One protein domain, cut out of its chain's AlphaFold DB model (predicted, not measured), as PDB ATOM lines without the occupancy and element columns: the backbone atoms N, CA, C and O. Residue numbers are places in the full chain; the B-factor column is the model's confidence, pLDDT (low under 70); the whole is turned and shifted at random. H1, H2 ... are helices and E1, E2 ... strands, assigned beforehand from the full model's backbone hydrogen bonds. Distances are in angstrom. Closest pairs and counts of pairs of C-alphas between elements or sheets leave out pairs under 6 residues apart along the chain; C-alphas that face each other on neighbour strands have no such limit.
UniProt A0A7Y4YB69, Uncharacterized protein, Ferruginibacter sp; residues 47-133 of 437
ATOM      1  N   GLU A  47     -31.922  53.578 -18.086       58.84
ATOM      2  CA  GLU A  47     -31.495  53.666 -19.488       58.84
ATOM      3  C   GLU A  47     -30.709  52.428 -19.945       58.84
ATOM      4  O   GLU A  47     -30.944  51.913 -21.034       58.84
ATOM      5  N   THR A  48     -29.828  51.888 -19.100       60.53
ATOM      6  CA  THR A  48     -29.057  50.672 -19.391       60.53
ATOM      7  C   THR A  48     -29.968  49.442 -19.404       60.53
ATOM      8  O   THR A  48     -29.793  48.545 -20.223       60.53
ATOM      9  N   GLN A  49     -30.973  49.389 -18.525       63.72
ATOM     10  CA  GLN A  49     -31.943  48.291 -18.518       63.72
ATOM     11  C   GLN A  49     -32.889  48.352 -19.734       63.72
ATOM     12  O   GLN A  49     -33.211  47.316 -20.316       63.72
ATOM     13  N   GLU A  50     -33.278  49.555 -20.169       63.09
ATOM     14  CA  GLU A  50     -34.020  49.790 -21.418       63.09
ATOM     15  C   GLU A  50     -33.164  49.484 -22.669       63.09
ATOM     16  O   GLU A  50     -33.690  49.007 -23.676       63.09
ATOM     17  N   ALA A  51     -31.837  49.647 -22.602       61.03
ATOM     18  CA  ALA A  51     -30.910  49.204 -23.651       61.03
ATOM     19  C   ALA A  51     -30.807  47.688 -23.797       61.03
ATOM     20  O   ALA A  51     -30.722  47.171 -24.911       61.03
ATOM     21  N   LEU A  52     -30.889  46.958 -22.692       64.12
ATOM     22  CA  LEU A  52     -30.804  45.501 -22.717       64.12
ATOM     23  C   LEU A  52     -32.121  44.835 -23.156       64.12
ATOM     24  O   LEU A  52     -32.100  43.730 -23.694       64.12
ATOM     25  N   ASN A  53     -33.260  45.517 -23.013       71.25
ATOM     26  CA  ASN A  53     -34.576  45.016 -23.421       71.25
ATOM     27  C   ASN A  53     -34.906  45.369 -24.883       71.25
ATOM     28  O   ASN A  53     -35.855  46.095 -25.178       71.25
ATOM     29  N   THR A  54     -34.120  44.828 -25.811       80.56
ATOM     30  CA  THR A  54     -34.298  45.040 -27.253       80.56
ATOM     31  C   THR A  54     -35.454  44.199 -27.814       80.56
ATOM     32  O   THR A  54     -35.349  42.971 -27.906       80.56
ATOM     33  N   TRP A  55     -36.551  44.854 -28.217       88.69
ATOM     34  CA  TRP A  55     -37.701  44.207 -28.859       88.69
ATOM     35  C   TRP A  55     -38.383  45.071 -29.928       88.69
ATOM     36  O   TRP A  55     -38.278  46.298 -29.912       88.69
ATOM     37  N   ILE A  56     -39.119  44.413 -30.824       91.94
ATOM     38  CA  ILE A  56     -40.014  45.008 -31.825       91.94
ATOM     39  C   ILE A  56     -41.395  44.402 -31.668       91.94
ATOM     40  O   ILE A  56     -41.530  43.183 -31.691       91.94
ATOM     41  N   ASP A  57     -42.405  45.254 -31.593       94.75
ATOM     42  CA  ASP A  57     -43.798  44.861 -31.722       94.75
ATOM     43  C   ASP A  57     -44.278  45.213 -33.125       94.75
ATOM     44  O   ASP A  57     -44.220  46.373 -33.538       94.75
ATOM     45  N   ILE A  58     -44.760  44.207 -33.849       95.00
ATOM     46  CA  ILE A  58     -45.455  44.393 -35.120       95.00
ATOM     47  C   ILE A  58     -46.947  44.256 -34.855       95.00
ATOM     48  O   ILE A  58     -47.401  43.219 -34.367       95.00
ATOM     49  N   TYR A  59     -47.692  45.304 -35.182       96.38
ATOM     50  CA  TYR A  59     -49.136  45.382 -35.032       96.38
ATOM     51  C   TYR A  59     -49.823  45.172 -36.377       96.38
ATOM     52  O   TYR A  59     -49.385  45.696 -37.403       96.38
ATOM     53  N   GLU A  60     -50.929  44.439 -36.345       95.31
ATOM     54  CA  GLU A  60     -51.757  44.094 -37.502       95.31
ATOM     55  C   GLU A  60     -52.333  45.316 -38.221       95.31
ATOM     56  O   GLU A  60     -52.517  45.267 -39.433       95.31
ATOM     57  N   LEU A  61     -52.606  46.405 -37.495       95.81
ATOM     58  CA  LEU A  61     -53.234  47.608 -38.035       95.81
ATOM     59  C   LEU A  61     -52.374  48.863 -37.793       95.81
ATOM     60  O   LEU A  61     -51.534  48.890 -36.883       95.81
ATOM     61  N   PRO A  62     -52.595  49.945 -38.568       96.94
ATOM     62  CA  PRO A  62     -51.989  51.245 -38.302       96.94
ATOM     63  C   PRO A  62     -52.287  51.777 -36.891       96.94
ATOM     64  O   PRO A  62     -53.315  51.471 -36.288       96.94
ATOM     65  N   ASN A  63     -51.407  52.648 -36.398       96.69
ATOM     66  CA  ASN A  63     -51.488  53.341 -35.110       96.69
ATOM     67  C   ASN A  63     -51.506  52.404 -33.889       96.69
ATOM     68  O   ASN A  63     -52.190  52.666 -32.897       96.69
ATOM     69  N   TYR A  64     -50.723  51.327 -33.965       96.69
ATOM     70  CA  TYR A  64     -50.481  50.349 -32.902       96.69
ATOM     71  C   TYR A  64     -51.761  49.639 -32.438       96.69
ATOM     72  O   TYR A  64     -51.988  49.465 -31.242       96.69
ATOM     73  N   GLN A  65     -52.619  49.269 -33.395       96.81
ATOM     74  CA  GLN A  65     -53.907  48.609 -33.162       96.81
ATOM     75  C   GLN A  65     -53.910  47.157 -33.667       96.81
ATOM     76  O   GLN A  65     -53.087  46.766 -34.494       96.81
ATOM     77  N   GLY A  66     -54.890  46.370 -33.215       95.81
ATOM     78  CA  GLY A  66     -55.084  44.982 -33.647       95.81
ATOM     79  C   GLY A  66     -54.184  43.983 -32.916       95.81
ATOM     80  O   GLY A  66     -53.701  44.252 -31.812       95.81
ATOM     81  N   LYS A  67     -53.985  42.802 -33.513       95.31
ATOM     82  CA  LYS A  67     -53.071  41.791 -32.964       95.31
ATOM     83  C   LYS A  67     -51.635  42.309 -32.966       95.31
ATOM     84  O   LYS A  67     -51.243  43.066 -33.850       95.31
ATOM     85  N   VAL A  68     -50.842  41.856 -31.998       95.56
ATOM     86  CA  VAL A  68     -49.430  42.223 -31.861       95.56
ATOM     87  C   VAL A  68     -48.564  40.978 -31.747       95.56
ATOM     88  O   VAL A  68     -48.918  40.027 -31.048       95.56
ATOM     89  N   VAL A  69     -47.418  40.993 -32.420       94.00
ATOM     90  CA  VAL A  69     -46.370  39.981 -32.259       94.00
ATOM     91  C   VAL A  69     -45.083  40.676 -31.849       94.00
ATOM     92  O   VAL A  69     -44.626  41.594 -32.530       94.00
ATOM     93  N   ARG A  70     -44.507  40.219 -30.734       93.06
ATOM     94  CA  ARG A  70     -43.235  40.712 -30.211       93.06
ATOM     95  C   ARG A  70     -42.077  39.837 -30.672       93.06
ATOM     96  O   ARG A  70     -42.078  38.628 -30.449       93.06
ATOM     97  N   PHE A  71     -41.052  40.479 -31.208       91.06
ATOM     98  CA  PHE A  71     -39.764  39.895 -31.554       91.06
ATOM     99  C   PHE A  71     -38.681  40.482 -30.654       91.06
ATOM    100  O   PHE A  71     -38.723  41.664 -30.322       91.06
ATOM    101  N   THR A  72     -37.711  39.674 -30.241       86.06
ATOM    102  CA  THR A  72     -36.591  40.101 -29.391       86.06
ATOM    103  C   THR A  72     -35.278  39.805 -30.106       86.06
ATOM    104  O   THR A  72     -35.192  38.814 -30.824       86.06
ATOM    105  N   ALA A  73     -34.241  40.629 -29.910       73.12
ATOM    106  CA  ALA A  73     -32.957  40.445 -30.611       73.12
ATOM    107  C   ALA A  73     -32.316  39.064 -30.383       73.12
ATOM    108  O   ALA A  73     -31.674  38.527 -31.277       73.12
ATOM    109  N   ASN A  74     -32.537  38.474 -29.206       66.94
ATOM    110  CA  ASN A  74     -32.010  37.156 -28.839       66.94
ATOM    111  C   ASN A  74     -33.008  36.013 -29.104       66.94
ATOM    112  O   ASN A  74     -32.760  34.871 -28.723       66.94
ATOM    113  N   GLY A  75     -34.173  36.318 -29.682       63.47
ATOM    114  CA  GLY A  75     -35.220  35.353 -29.980       63.47
ATOM    115  C   GLY A  75     -35.130  34.819 -31.408       63.47
ATOM    116  O   GLY A  75     -34.554  35.434 -32.300       63.47
ATOM    117  N   SER A  76     -35.768  33.672 -31.646       63.75
ATOM    118  CA  SER A  76     -36.070  33.234 -33.008       63.75
ATOM    119  C   SER A  76     -37.005  34.264 -33.655       63.75
ATOM    120  O   SER A  76     -38.190  34.345 -33.295       63.75
ATOM    121  N   ASN A  77     -36.459  35.038 -34.601       76.62
ATOM    122  CA  ASN A  77     -37.178  35.978 -35.469       76.62
ATOM    123  C   ASN A  77     -37.986  35.240 -36.550       76.62
ATOM    124  O   ASN A  77     -38.008  35.627 -37.715       76.62
ATOM    125  N   ASP A  78     -38.619  34.135 -36.162       84.62
ATOM    126  CA  ASP A  78     -39.472  33.359 -37.042       84.62
ATOM    127  C   ASP A  78     -40.747  34.147 -37.341       84.62
ATOM    128  O   ASP A  78     -41.647  34.287 -36.507       84.62
ATOM    129  N   ILE A  79     -40.793  34.680 -38.555       87.19
ATOM    130  CA  ILE A  79     -41.913  35.453 -39.078       87.19
ATOM    131  C   ILE A  79     -43.179  34.632 -39.237       87.19
ATOM    132  O   ILE A  79     -44.252  35.227 -39.271       87.19
ATOM    133  N   SER A  80     -43.106  33.297 -39.231       86.19
ATOM    134  CA  SER A  80     -44.306  32.454 -39.225       86.19
ATOM    135  C   SER A  80     -45.244  32.760 -38.044       86.19
ATOM    136  O   SER A  80     -46.442  32.493 -38.111       86.19
ATOM    137  N   LYS A  81     -44.728  33.398 -36.980       86.50
ATOM    138  CA  LYS A  81     -45.511  33.890 -35.836       86.50
ATOM    139  C   LYS A  81     -46.448  35.051 -36.180       86.50
ATOM    140  O   LYS A  81     -47.370  35.322 -35.410       86.50
ATOM    141  N   LEU A  82     -46.236  35.747 -37.299       87.38
ATOM    142  CA  LEU A  82     -47.182  36.738 -37.811       87.38
ATOM    143  C   LEU A  82     -48.408  36.008 -38.359       87.38
ATOM    144  O   LEU A  82     -48.443  35.547 -39.493       87.38
ATOM    145  N   THR A  83     -49.446  35.928 -37.530       85.75
ATOM    146  CA  THR A  83     -50.730  35.285 -37.861       85.75
ATOM    147  C   THR A  83     -51.663  36.183 -38.683       85.75
ATOM    148  O   THR A  83     -52.876  35.968 -38.713       85.75
ATOM    149  N   PHE A  84     -51.115  37.218 -39.319       86.25
ATOM    150  CA  PHE A  84     -51.849  38.203 -40.103       86.25
ATOM    151  C   PHE A  84     -51.023  38.656 -41.314       86.25
ATOM    152  O   PHE A  84     -49.795  38.713 -41.258       86.25
ATOM    153  N   THR A  85     -51.707  38.983 -42.413       79.44
ATOM    154  CA  THR A  85     -51.098  39.410 -43.688       79.44
ATOM    155  C   THR A  85     -51.735  40.730 -44.136       79.44
ATOM    156  O   THR A  85     -52.620  40.742 -44.989       79.44
ATOM    157  N   PRO A  86     -51.381  41.854 -43.499       77.69
ATOM    158  CA  PRO A  86     -52.075  43.111 -43.699       77.69
ATOM    159  C   PRO A  86     -51.376  43.924 -44.800       77.69
ATOM    160  O   PRO A  86     -50.153  43.906 -44.916       77.69
ATOM    161  N   ASP A  87     -52.140  44.703 -45.569       86.50
ATOM    162  CA  ASP A  87     -51.580  45.704 -46.503       86.50
ATOM    163  C   ASP A  87     -50.826  46.815 -45.742       86.50
ATOM    164  O   ASP A  87     -49.921  47.467 -46.268       86.50
ATOM    165  N   ARG A  88     -51.172  47.042 -44.466       91.31
ATOM    166  CA  ARG A  88     -50.536  48.048 -43.610       91.31
ATOM    167  C   ARG A  88     -50.352  47.548 -42.188       91.31
ATOM    168  O   ARG A  88     -51.318  47.121 -41.568       91.31
ATOM    169  N   ILE A  89     -49.147  47.707 -41.657       94.81
ATOM    170  CA  ILE A  89     -48.815  47.449 -40.251       94.81
ATOM    171  C   ILE A  89     -48.469  48.741 -39.526       94.81
ATOM    172  O   ILE A  89     -48.248  49.790 -40.133       94.81
ATOM    173  N   SER A  90     -48.337  48.648 -38.211       97.00
ATOM    174  CA  SER A  90     -47.527  49.594 -37.452       97.00
ATOM    175  C   SER A  90     -46.479  48.859 -36.632       97.00
ATOM    176  O   SER A  90     -46.631  47.681 -36.311       97.00
ATOM    177  N   ILE A  91     -45.370  49.533 -36.355       95.00
ATOM    178  CA  ILE A  91     -44.207  48.943 -35.704       95.00
ATOM    179  C   ILE A  91     -43.820  49.820 -34.526       95.00
ATOM    180  O   ILE A  91     -43.585  51.014 -34.702       95.00
ATOM    181  N   LYS A  92     -43.724  49.220 -33.341       94.06
ATOM    182  CA  LYS A  92     -43.230  49.886 -32.138       94.06
ATOM    183  C   LYS A  92     -41.937  49.244 -31.675       94.06
ATOM    184  O   LYS A  92     -41.827  48.018 -31.660       94.06
ATOM    185  N   ARG A  93     -40.971  50.056 -31.262       90.69
ATOM    186  CA  ARG A  93     -39.704  49.571 -30.724       90.69
ATOM    187  C   ARG A  93     -39.639  49.700 -29.213       90.69
ATOM    188  O   ARG A  93     -40.073  50.686 -28.626       90.69
ATOM    189  N   GLY A  94     -39.049  48.692 -28.587       85.00
ATOM    190  CA  GLY A  94     -38.836  48.654 -27.145       85.00
ATOM    191  C   GLY A  94     -37.658  49.449 -26.641       85.00
ATOM    192  O   GLY A  94     -37.516  49.643 -25.439       85.00
ATOM    193  N   SER A  95     -36.792  49.859 -27.556       78.12
ATOM    194  CA  SER A  95     -35.496  50.399 -27.221       78.12
ATOM    195  C   SER A  95     -34.980  51.240 -28.370       78.12
ATOM    196  O   SER A  95     -35.260  50.947 -29.537       78.12
ATOM    197  N   ALA A  96     -34.210  52.278 -28.044       66.88
ATOM    198  CA  ALA A  96     -33.589  53.098 -29.067       66.88
ATOM    199  C   ALA A  96     -32.407  52.406 -29.774       66.88
ATOM    200  O   ALA A  96     -31.897  52.890 -30.785       66.88
ATOM    201  N   TYR A  97     -32.002  51.263 -29.229       71.44
ATOM    202  CA  TYR A  97     -30.644  50.752 -29.281       71.44
ATOM    203  C   TYR A  97     -30.516  49.491 -30.144       71.44
ATOM    204  O   TYR A  97     -29.709  48.603 -29.877       71.44
ATOM    205  N   PHE A  98     -31.336  49.407 -31.188       73.50
ATOM    206  CA  PHE A  98     -31.236  48.383 -32.217       73.50
ATOM    207  C   PHE A  98     -31.703  48.931 -33.560       73.50
ATOM    208  O   PHE A  98     -32.509  49.865 -33.631       73.50
ATOM    209  N   THR A  99     -31.226  48.291 -34.622       72.75
ATOM    210  CA  THR A  99     -31.755  48.464 -35.974       72.75
ATOM    211  C   THR A  99     -32.416  47.171 -36.394       72.75
ATOM    212  O   THR A  99     -31.922  46.084 -36.091       72.75
ATOM    213  N   ALA A 100     -33.532  47.269 -37.103       78.44
ATOM    214  CA  ALA A 100     -34.135  46.099 -37.705       78.44
ATOM    215  C   ALA A 100     -34.396  46.282 -39.183       78.44
ATOM    216  O   ALA A 100     -34.814  47.346 -39.626       78.44
ATOM    217  N   ASN A 101     -34.145  45.215 -39.930       82.31
ATOM    218  CA  ASN A 101     -34.389  45.156 -41.357       82.31
ATOM    219  C   ASN A 101     -35.586  44.245 -41.595       82.31
ATOM    220  O   ASN A 101     -35.498  43.032 -41.392       82.31
ATOM    221  N   LEU A 102     -36.692  44.849 -42.019       84.88
ATOM    222  CA  LEU A 102     -37.897  44.154 -42.444       84.88
ATOM    223  C   LEU A 102     -37.839  43.956 -43.957       84.88
ATOM    224  O   LEU A 102     -37.731  44.927 -44.704       84.88
ATOM    225  N   LYS A 103     -37.918  42.711 -44.420       86.31
ATOM    226  CA  LYS A 103     -37.971  42.393 -45.846       86.31
ATOM    227  C   LYS A 103     -39.409  42.121 -46.272       86.31
ATOM    228  O   LYS A 103     -40.010  41.156 -45.804       86.31
ATOM    229  N   SER A 104     -39.913  42.932 -47.193       86.00
ATOM    230  CA  SER A 104     -41.235  42.815 -47.816       86.00
ATOM    231  C   SER A 104     -41.029  42.657 -49.320       86.00
ATOM    232  O   SER A 104     -40.460  43.553 -49.947       86.00
ATOM    233  N   GLY A 105     -41.336  41.480 -49.869       85.62
ATOM    234  CA  GLY A 105     -40.999  41.150 -51.258       85.62
ATOM    235  C   GLY A 105     -39.504  41.334 -51.571       85.62
ATOM    236  O   GLY A 105     -38.637  40.670 -50.991       85.62
ATOM    237  N   THR A 106     -39.186  42.242 -52.498       86.31
ATOM    238  CA  THR A 106     -37.801  42.614 -52.858       86.31
ATOM    239  C   THR A 106     -37.256  43.801 -52.061       86.31
ATOM    240  O   THR A 106     -36.082  44.139 -52.197       86.31
ATOM    241  N   THR A 107     -38.084  44.440 -51.236       84.50
ATOM    242  CA  THR A 107     -37.747  45.671 -50.515       84.50
ATOM    243  C   THR A 107     -37.241  45.349 -49.112       84.50
ATOM    244  O   THR A 107     -37.840  44.545 -48.400       84.50
ATOM    245  N   THR A 108     -36.153  46.000 -48.693       88.00
ATOM    246  CA  THR A 108     -35.681  45.982 -47.298       88.00
ATOM    247  C   THR A 108     -35.934  47.348 -46.673       88.00
ATOM    248  O   THR A 108     -35.514  48.363 -47.224       88.00
ATOM    249  N   ILE A 109     -36.612  47.370 -45.529       88.06
ATOM    250  CA  ILE A 109     -36.996  48.580 -44.803       88.06
ATOM    251  C   ILE A 109     -36.228  48.606 -43.482       88.06
ATOM    252  O   ILE A 109     -36.373  47.696 -42.664       88.06
ATOM    253  N   ALA A 110     -35.423  49.650 -43.282       86.94
ATOM    254  CA  ALA A 110     -34.730  49.894 -42.023       86.94
ATOM    255  C   ALA A 110     -35.689  50.542 -41.012       86.94
ATOM    256  O   ALA A 110     -36.280  51.589 -41.278       86.94
ATOM    257  N   ILE A 111     -35.836  49.921 -39.846       87.25
ATOM    258  CA  ILE A 111     -36.669  50.387 -38.738       87.25
ATOM    259  C   ILE A 111     -35.751  51.063 -37.719       87.25
ATOM    260  O   ILE A 111     -35.064  50.391 -36.947       87.25
ATOM    261  N   THR A 112     -35.740  52.395 -37.727       82.62
ATOM    262  CA  THR A 112     -34.925  53.231 -36.823       82.62
ATOM    263  C   THR A 112     -35.761  54.039 -35.826       82.62
ATOM    264  O   THR A 112     -35.220  54.626 -34.892       82.62
ATOM    265  N   ALA A 113     -37.085  54.046 -35.989       88.75
ATOM    266  CA  ALA A 113     -38.044  54.709 -35.115       88.75
ATOM    267  C   ALA A 113     -39.364  53.922 -35.079       88.75
ATOM    268  O   ALA A 113     -39.537  52.962 -35.831       88.75
ATOM    269  N   ASP A 114     -40.291  54.341 -34.219       93.19
ATOM    270  CA  ASP A 114     -41.669  53.859 -34.275       93.19
ATOM    271  C   ASP A 114     -42.310  54.255 -35.618       93.19
ATOM    272  O   ASP A 114     -42.178  55.394 -36.072       93.19
ATOM    273  N   ILE A 115     -43.009  53.316 -36.258       94.81
ATOM    274  CA  ILE A 115     -43.653  53.518 -37.559       94.81
ATOM    275  C   ILE A 115     -45.161  53.318 -37.384       94.81
ATOM    276  O   ILE A 115     -45.626  52.176 -37.354       94.81
ATOM    277  N   PRO A 116     -45.963  54.391 -37.297       96.88
ATOM    278  CA  PRO A 116     -47.396  54.271 -37.033       96.88
ATOM    279  C   PRO A 116     -48.179  53.711 -38.226       96.88
ATOM    280  O   PRO A 116     -49.322  53.306 -38.062       96.88
ATOM    281  N   ASN A 117     -47.615  53.706 -39.433       96.56
ATOM    282  CA  ASN A 117     -48.308  53.240 -40.631       96.56
ATOM    283  C   ASN A 117     -47.289  52.881 -41.718       96.56
ATOM    284  O   ASN A 117     -46.842  53.749 -42.466       96.56
ATOM    285  N   LEU A 118     -46.907  51.609 -41.782       94.56
ATOM    286  CA  LEU A 118     -46.026  51.071 -42.808       94.56
ATOM    287  C   LEU A 118     -46.848  50.268 -43.805       94.56
ATOM    288  O   LEU A 118     -47.504  49.299 -43.429       94.56
ATOM    289  N   ARG A 119     -46.786  50.647 -45.080       92.88
ATOM    290  CA  ARG A 119     -47.359  49.832 -46.149       92.88
ATOM    291  C   ARG A 119     -46.441  48.647 -46.428       92.88
ATOM    292  O   ARG A 119     -45.253  48.842 -46.672       92.88
ATOM    293  N   ILE A 120     -47.012  47.453 -46.392       89.25
ATOM    294  CA  ILE A 120     -46.356  46.195 -46.740       89.25
ATOM    295  C   ILE A 120     -46.853  45.843 -48.132       89.25
ATOM    296  O   ILE A 120     -48.031  46.008 -48.441       89.25
ATOM    297  N   ASP A 121     -45.944  45.459 -49.020       81.81
ATOM    298  CA  ASP A 121     -46.376  45.002 -50.334       81.81
ATOM    299  C   ASP A 121     -47.200  43.711 -50.198       81.81
ATOM    300  O   ASP A 121     -47.138  42.998 -49.196       81.81
ATOM    301  N   ASN A 122     -47.973  43.369 -51.228       78.44
ATOM    302  CA  ASN A 122     -48.787  42.148 -51.216       78.44
ATOM    303  C   ASN A 122     -47.954  40.857 -51.063       78.44
ATOM    304  O   ASN A 122     -48.525  39.780 -50.922       78.44
ATOM    305  N   ALA A 123     -46.618  40.945 -51.110       81.75
ATOM    306  CA  ALA A 123     -45.721  39.826 -50.851       81.75
ATOM    307  C   ALA A 123     -45.595  39.493 -49.352       81.75
ATOM    308  O   ALA A 123     -45.060  38.437 -49.013       81.75
ATOM    309  N   GLY A 124     -46.096  40.360 -48.465       86.88
ATOM    310  CA  GLY A 124     -46.018  40.175 -47.024       86.88
ATOM    311  C   GLY A 124     -44.591  40.296 -46.487       86.88
ATOM    312  O   GLY A 124     -43.627  40.564 -47.207       86.88
ATOM    313  N   ILE A 125     -44.449  40.084 -45.182       89.12
ATOM    314  CA  ILE A 125     -43.151  40.107 -44.511       89.12
ATOM    315  C   ILE A 125     -42.497  38.736 -44.698       89.12
ATOM    316  O   ILE A 125     -43.083  37.715 -44.359       89.12
ATOM    317  N   SER A 126     -41.278  38.715 -45.231       88.62
ATOM    318  CA  SER A 126     -40.522  37.486 -45.527       88.62
ATOM    319  C   SER A 126     -39.307  37.293 -44.627       88.62
ATOM    320  O   SER A 126     -38.879  36.163 -44.405       88.62
ATOM    321  N   ASN A 127     -38.729  38.384 -44.113       89.12
ATOM    322  CA  ASN A 127     -37.633  38.323 -43.151       89.12
ATOM    323  C   ASN A 127     -37.645  39.527 -42.191       89.12
ATOM    324  O   ASN A 127     -38.063  40.621 -42.567       89.12
ATOM    325  N   LEU A 128     -37.188  39.319 -40.958       89.31
ATOM    326  CA  LEU A 128     -37.017  40.330 -39.925       89.31
ATOM    327  C   LEU A 128     -35.710  40.006 -39.222       89.31
ATOM    328  O   LEU A 128     -35.614  39.042 -38.468       89.31
ATOM    329  N   ASN A 129     -34.705  40.836 -39.458       83.62
ATOM    330  CA  ASN A 129     -33.447  40.731 -38.738       83.62
ATOM    331  C   ASN A 129     -33.360  41.882 -37.751       83.62
ATOM    332  O   ASN A 129     -33.448  43.039 -38.160       83.62
ATOM    333  N   ILE A 130     -33.188  41.560 -36.473       83.38
ATOM    334  CA  ILE A 130     -32.984  42.533 -35.401       83.38
ATOM    335  C   ILE A 130     -31.506  42.498 -35.041       83.38
ATOM    336  O   ILE A 130     -31.008  41.478 -34.570       83.38
ATOM    337  N   TYR A 131     -30.813  43.606 -35.275       77.38
ATOM    338  CA  TYR A 131     -29.405  43.760 -34.949       77.38
ATOM    339  C   TYR A 131     -29.299  44.652 -33.717       77.38
ATOM    340  O   TYR A 131     -29.745  45.805 -33.782       77.38
ATOM    341  N   PRO A 132     -28.739  44.164 -32.596       73.25
ATOM    342  CA  PRO A 132     -28.432  45.052 -31.489       73.25
ATOM    343  C   PRO A 132     -27.478  46.133 -32.000       73.25
ATOM    344  O   PRO A 132     -26.496  45.832 -32.679       73.25
ATOM    345  N   THR A 133     -27.788  47.396 -31.721       76.06
ATOM    346  CA  THR A 133     -26.879  48.482 -32.072       76.06
ATOM    347  C   THR A 133     -25.733  48.433 -31.075       76.06
ATOM    348  O   THR A 133     -25.988  48.410 -29.865       76.06
TER     349      THR A 133
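Overview. This is residues 47 to 133 of the 437 residues of an uncharacterized protein of Ferruginibacter sp (UniProt A0A7Y4YB69). The domain is a sandwich, two sheets face to face, with strands E2 E1 E3 E6 in one and E5 E4 E7 in the other. Short helix H1 lies beyond one end of the strands, and the long link 73 to 87 runs along the side where edge strands E2 and E7 lie. The 87 printed residues hold one named helix and seven named strands, in the order H1 E1 E2 E3 E4 E5 E6 E7; both sheets are antiparallel and the class is mostly strand. The whole is compact, radius of gyration of the C-alphas 12.1 A, with an elongated outline of 38 by 24 by 20 A.

Arrangement. H1, residues 47 to 52, is on neither sheet, only just so for the second, and its O i to N i+4 pairs are within hydrogen-bond range. E1, residues 55 to 61, and E2, residues 65 to 72, form a hairpin, with N 56 and O 71 2.8 A apart. E3, residues 88 to 93, is E1's antiparallel neighbour, with N 57 and O 92 at 2.8 A. E4, residues 98 to 104, and E5, residues 107 to 111, form a hairpin, with N 109 and O 102 at 2.8 A. E6, residues 115 to 119, is antiparallel to E3, with N 91 and O 115 at 2.8 A. E7, residues 125 to 132, is antiparallel to E4, with N 103 and O 127 at 2.8 A. The two sheets' strands stand at 33 degrees, and the four-strand sheet is strongly twisted.

Along the chain. H1 begins at C-alpha 47 (-31.495, 53.666, -19.488). E2 is 19.7 A long and E7 20.3 A, ending at C-alpha 132 (-28.432, 45.052, -31.489).

Size, cuts and confidence. The C-alphas farthest apart, of Thr 48 and Asn 122, are 38.4 A apart. The printed part has no cut; the link E2 to E3 is long. The pLDDT is under 70 at residues 47 to 52, 74 to 76 and 96.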